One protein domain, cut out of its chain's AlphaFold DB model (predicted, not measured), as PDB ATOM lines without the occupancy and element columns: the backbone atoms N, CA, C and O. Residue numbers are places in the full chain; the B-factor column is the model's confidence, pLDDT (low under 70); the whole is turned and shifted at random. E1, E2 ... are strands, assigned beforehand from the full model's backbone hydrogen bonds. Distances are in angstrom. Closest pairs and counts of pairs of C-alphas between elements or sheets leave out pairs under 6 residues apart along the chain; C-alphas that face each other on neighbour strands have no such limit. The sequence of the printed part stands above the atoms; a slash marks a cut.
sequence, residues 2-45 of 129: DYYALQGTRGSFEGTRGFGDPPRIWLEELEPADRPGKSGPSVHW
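Overview. This is residues 2 to 45 of the 129 residues of an uncharacterized protein of Chloroflexi bacterium (UniProt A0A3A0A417). With little regular structure, this is a small three-stranded sheet, E1, E2 and E3, from which a long loop, residues 28 to 45, leaves E3 and folds back toward it. The strands form a meander, each the antiparallel neighbour of the one before, in the order E1, E2, E3. The printed part has 44 residues, 11 in named strands, and no named helix; its class is all strand. It is loose, with a radius of gyration of the C-alphas of 12.1 A, and elongated, spanning 35 by 20 by 17 A.

Along the chain. E2, residues 11 to 14, is 10.6 A long. E3, residues 24 to 27, is 10.3 A long and ends at C-alpha 27 (82.347, 222.589, 31.038). E1, residues 5 to 7, begins at C-alpha 5 (94.871, 227.626, 33.987).

Arrangement. E2 and E3 form a hairpin at 176 degrees, with N 12 and O 26 2.8 A apart, within hydrogen-bond range. E1 and E2 form a hairpin at 166 degrees, with N 6 and O 13 within range at 2.9 A. E1 and E3 are apart.

Size, cuts and confidence. The C-alphas of Asp 2 and Asp 34 are farthest apart, 36.4 A. The printed part has no cut. Residues 33 to 42 have pLDDT under 70.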
ATOM      1  N   ASP A   2     105.091 223.513  36.361       77.88
ATOM      2  CA  ASP A   2     104.443 224.702  35.826       77.88
ATOM      3  C   ASP A   2     102.934 224.519  35.941       77.88
ATOM      4  O   ASP A   2     102.404 223.449  35.638       77.88
ATOM      5  N   TYR A   3     102.259 225.542  36.455       88.75
ATOM      6  CA  TYR A   3     100.813 225.551  36.607       88.75
ATOM      7  C   TYR A   3     100.196 226.352  35.467       88.75
ATOM      8  O   TYR A   3     100.563 227.506  35.242       88.75
ATOM      9  N   TYR A   4      99.232 225.744  34.787       91.44
ATOM     10  CA  TYR A   4      98.457 226.386  33.735       91.44
ATOM     11  C   TYR A   4      96.992 226.421  34.144       91.44
ATOM     12  O   TYR A   4      96.481 225.455  34.709       91.44
ATOM     13  N   ALA A   5      96.310 227.516  33.831       95.19
ATOM     14  CA  ALA A   5      94.871 227.626  33.987       95.19
ATOM     15  C   ALA A   5      94.278 228.392  32.809       95.19
ATOM     16  O   ALA A   5      94.917 229.290  32.259       95.19
ATOM     17  N   LEU A   6      93.054 228.042  32.440       96.06
ATOM     18  CA  LEU A   6      92.282 228.734  31.418       96.06
ATOM     19  C   LEU A   6      90.871 228.954  31.949       96.06
ATOM     20  O   LEU A   6      90.199 227.994  32.304       96.06
ATOM     21  N   GLN A   7      90.421 230.207  31.977       95.19
ATOM     22  CA  GLN A   7      89.083 230.573  32.429       95.19
ATOM     23  C   GLN A   7      88.286 231.155  31.264       95.19
ATOM     24  O   GLN A   7      88.673 232.170  30.685       95.19
ATOM     25  N   GLY A   8      87.159 230.526  30.947       93.81
ATOM     26  CA  GLY A   8      86.155 231.042  30.027       93.81
ATOM     27  C   GLY A   8      84.838 231.344  30.740       93.81
ATOM     28  O   GLY A   8      84.688 231.138  31.944       93.81
ATOM     29  N   THR A   9      83.855 231.821  29.979       91.00
ATOM     30  CA  THR A   9      82.493 232.069  30.485       91.00
ATOM     31  C   THR A   9      81.651 230.798  30.593       91.00
ATOM     32  O   THR A   9      80.682 230.785  31.341       91.00
ATOM     33  N   ARG A  10      82.019 229.735  29.866       91.56
ATOM     34  CA  ARG A  10      81.279 228.458  29.782       91.56
ATOM     35  C   ARG A  10      82.128 227.233  30.130       91.56
ATOM     36  O   ARG A  10      81.729 226.098  29.885       91.56
ATOM     37  N   GLY A  11      83.328 227.459  30.651       93.31
ATOM     38  CA  GLY A  11      84.254 226.391  30.983       93.31
ATOM     39  C   GLY A  11      85.512 226.908  31.659       93.31
ATOM     40  O   GLY A  11      85.822 228.100  31.599       93.31
ATOM     41  N   SER A  12      86.228 226.005  32.313       96.12
ATOM     42  CA  SER A  12      87.491 226.291  32.980       96.12
ATOM     43  C   SER A  12      88.391 225.061  32.988       96.12
ATOM     44  O   SER A  12      87.909 223.933  33.048       96.12
ATOM     45  N   PHE A  13      89.699 225.271  32.929       96.00
ATOM     46  CA  PHE A  13      90.717 224.234  33.022       96.00
ATOM     47  C   PHE A  13      91.760 224.632  34.061       96.00
ATOM     48  O   PHE A  13      92.232 225.769  34.074       96.00
ATOM     49  N   GLU A  14      92.165 223.663  34.876       95.81
ATOM     50  CA  GLU A  14      93.329 223.763  35.746       95.81
ATOM     51  C   GLU A  14      94.265 222.582  35.487       95.81
ATOM     52  O   GLU A  14      93.862 221.418  35.525       95.81
ATOM     53  N   GLY A  15      95.536 222.887  35.241       92.94
ATOM     54  CA  GLY A  15      96.599 221.901  35.144       92.94
ATOM     55  C   GLY A  15      96.959 221.299  36.501       92.94
ATOM     56  O   GLY A  15      96.470 221.715  37.552       92.94
ATOM     57  N   THR A  16      97.859 220.319  36.469       90.56
ATOM     58  CA  THR A  16      98.369 219.646  37.666       90.56
ATOM     59  C   THR A  16      98.927 220.658  38.663       90.56
ATOM     60  O   THR A  16      99.793 221.470  38.321       90.56
ATOM     61  N   ARG A  17      98.474 220.582  39.915       83.62
ATOM     62  CA  ARG A  17      99.113 221.284  41.034       83.62
ATOM     63  C   ARG A  17     100.030 220.311  41.781       83.62
ATOM     64  O   ARG A  17      99.997 219.099  41.570       83.62
ATOM     65  N   GLY A  18     100.908 220.835  42.635       84.31
ATOM     66  CA  GLY A  18     101.776 219.995  43.467       84.31
ATOM     67  C   GLY A  18     100.991 218.973  44.307       84.31
ATOM     68  O   GLY A  18      99.772 219.055  44.432       84.31
ATOM     69  N   PHE A  19     101.701 218.021  44.917       88.56
ATOM     70  CA  PHE A  19     101.115 216.999  45.805       88.56
ATOM     71  C   PHE A  19     100.124 216.029  45.135       88.56
ATOM     72  O   PHE A  19      99.281 215.442  45.807       88.56
ATOM     73  N   GLY A  20     100.257 215.814  43.824       86.62
ATOM     74  CA  GLY A  20      99.474 214.812  43.095       86.62
ATOM     75  C   GLY A  20      98.076 215.270  42.676       86.62
ATOM     76  O   GLY A  20      97.281 214.427  42.274       86.62
ATOM     77  N   ASP A  21      97.778 216.573  42.744       90.69
ATOM     78  CA  ASP A  21      96.511 217.135  42.263       90.69
ATOM     79  C   ASP A  21      96.411 216.977  40.732       90.69
ATOM     80  O   ASP A  21      97.223 217.564  40.006       90.69
ATOM     81  N   PRO A  22      95.471 216.167  40.215       92.94
ATOM     82  CA  PRO A  22      95.378 215.897  38.788       92.94
ATOM     83  C   PRO A  22      94.813 217.105  38.021       92.94
ATOM     84  O   PRO A  22      94.077 217.916  38.586       92.94
ATOM     85  N   PRO A  23      95.107 217.215  36.713       94.50
ATOM     86  CA  PRO A  23      94.491 218.234  35.878       94.50
ATOM     87  C   PRO A  23      92.976 218.008  35.781       94.50
ATOM     88  O   PRO A  23      92.508 216.875  35.624       94.50
ATOM     89  N   ARG A  24      92.214 219.098  35.840       95.69
ATOM     90  CA  ARG A  24      90.749 219.093  35.860       95.69
ATOM     91  C   ARG A  24      90.169 220.098  34.884       95.69
ATOM     92  O   ARG A  24      90.767 221.132  34.595       95.69
ATOM     93  N   ILE A  25      88.978 219.787  34.401       96.19
ATOM     94  CA  ILE A  25      88.208 220.632  33.499       96.19
ATOM     95  C   ILE A  25      86.763 220.712  33.986       96.19
ATOM     96  O   ILE A  25      86.208 219.749  34.512       96.19
ATOM     97  N   TRP A  26      86.167 221.882  33.830       94.50
ATOM     98  CA  TRP A  26      84.746 222.123  33.996       94.50
ATOM     99  C   TRP A  26      84.193 222.672  32.683       94.50
ATOM    100  O   TRP A  26      84.803 223.558  32.086       94.50
ATOM    101  N   LEU A  27      83.047 222.155  32.244       93.25
ATOM    102  CA  LEU A  27      82.347 222.589  31.038       93.25
ATOM    103  C   LEU A  27      80.856 222.701  31.359       93.25
ATOM    104  O   LEU A  27      80.252 221.727  31.802       93.25
ATOM    105  N   GLU A  28      80.263 223.869  31.109       90.19
ATOM    106  CA  GLU A  28      78.841 224.136  31.377       90.19
ATOM    107  C   GLU A  28      77.921 223.145  30.648       90.19
ATOM    108  O   GLU A  28      76.907 222.718  31.186       90.19
ATOM    109  N   GLU A  29      78.284 222.741  29.431       90.25
ATOM    110  CA  GLU A  29      77.495 221.807  28.615       90.25
ATOM    111  C   GLU A  29      77.385 220.392  29.204       90.25
ATOM    112  O   GLU A  29      76.519 219.624  28.788       90.25
ATOM    113  N   LEU A  30      78.252 220.048  30.159       89.62
ATOM    114  CA  LEU A  30      78.242 218.760  30.853       89.62
ATOM    115  C   LEU A  30      77.496 218.826  32.192       89.62
ATOM    116  O   LEU A  30      77.390 217.807  32.878       89.62
ATOM    117  N   GLU A  31      76.996 220.002  32.581       84.25
ATOM    118  CA  GLU A  31      76.256 220.170  33.826       84.25
ATOM    119  C   GLU A  31      74.845 219.574  33.734       84.25
ATOM    120  O   GLU A  31      74.117 219.827  32.768       84.25
ATOM    121  N   PRO A  32      74.401 218.819  34.755       73.06
ATOM    122  CA  PRO A  32      73.015 218.388  34.848       73.06
ATOM    123  C   PRO A  32      72.075 219.594  34.960       73.06
ATOM    124  O   PRO A  32      72.265 220.474  35.800       73.06
ATOM    125  N   ALA A  33      71.009 219.606  34.159       67.62
ATOM    126  CA  ALA A  33      70.018 220.686  34.155       67.62
ATOM    127  C   ALA A  33      69.238 220.827  35.481       67.62
ATOM    128  O   ALA A  33      68.586 221.844  35.712       67.62
ATOM    129  N   ASP A  34      69.273 219.813  36.348       67.69
ATOM    130  CA  ASP A  34      68.408 219.655  37.518       67.69
ATOM    131  C   ASP A  34      69.096 219.937  38.864       67.69
ATOM    132  O   ASP A  34      68.490 219.729  39.920       67.69
ATOM    133  N   ARG A  35      70.337 220.449  38.866       60.69
ATOM    134  CA  ARG A  35      71.107 220.652  40.103       60.69
ATOM    135  C   ARG A  35      71.508 222.116  40.336       60.69
ATOM    136  O   ARG A  35      72.654 222.502  40.108       60.69
ATOM    137  N   PRO A  36      70.606 222.963  40.862       60.22
ATOM    138  CA  PRO A  36      71.001 224.285  41.323       60.22
ATOM    139  C   PRO A  36      71.915 224.142  42.549       60.22
ATOM    140  O   PRO A  36      71.548 223.558  43.572       60.22
ATOM    141  N   GLY A  37      73.134 224.662  42.450       63.62
ATOM    142  CA  GLY A  37      74.003 224.878  43.597       63.62
ATOM    143  C   GLY A  37      73.412 225.935  44.537       63.62
ATOM    144  O   GLY A  37      72.560 226.741  44.165       63.62
ATOM    145  N   LYS A  38      73.889 225.973  45.785       61.94
ATOM    146  CA  LYS A  38      73.390 226.915  46.809       61.94
ATOM    147  C   LYS A  38      73.612 228.400  46.458       61.94
ATOM    148  O   LYS A  38      73.070 229.264  47.139       61.94
ATOM    149  N   SER A  39      74.423 228.698  45.440       62.31
ATOM    150  CA  SER A  39      74.844 230.057  45.065       62.31
ATOM    151  C   SER A  39      74.974 230.263  43.545       62.31
ATOM    152  O   SER A  39      75.650 231.189  43.114       62.31
ATOM    153  N   GLY A  40      74.369 229.393  42.728       63.97
ATOM    154  CA  GLY A  40      74.519 229.376  41.264       63.97
ATOM    155  C   GLY A  40      74.349 227.961  40.696       63.97
ATOM    156  O   GLY A  40      74.005 227.064  41.464       63.97
ATOM    157  N   PRO A  41      74.581 227.720  39.393       64.62
ATOM    158  CA  PRO A  41      74.634 226.360  38.849       64.62
ATOM    159  C   PRO A  41      75.641 225.512  39.640       64.62
ATOM    160  O   PRO A  41      76.663 226.035  40.096       64.62
ATOM    161  N   SER A  42      75.366 224.221  39.848       68.44
ATOM    162  CA  SER A  42      76.416 223.324  40.335       68.44
ATOM    163  C   SER A  42      77.600 223.348  39.367       68.44
ATOM    164  O   SER A  42      77.402 223.448  38.163       68.44
ATOM    165  N   VAL A  43      78.820 223.277  39.897       81.50
ATOM    166  CA  VAL A  43      80.050 223.162  39.104       81.50
ATOM    167  C   VAL A  43      80.652 221.801  39.422       81.50
ATOM    168  O   VAL A  43      81.153 221.582  40.529       81.50
ATOM    169  N   HIS A  44      80.578 220.874  38.475       87.94
ATOM    170  CA  HIS A  44      81.150 219.540  38.568       87.94
ATOM    171  C   HIS A  44      82.462 219.498  37.782       87.94
ATOM    172  O   HIS A  44      82.495 219.297  36.569       87.94
ATOM    173  N   TRP A  45      83.573 219.679  38.495       91.88
ATOM    174  CA  TRP A  45      84.902 219.449  37.936       91.88
ATOM    175  C   TRP A  45      85.104 217.968  37.621       91.88
ATOM    176  O   TRP A  45      84.815 217.106  38.453       91.88
TER     177      TRP A  45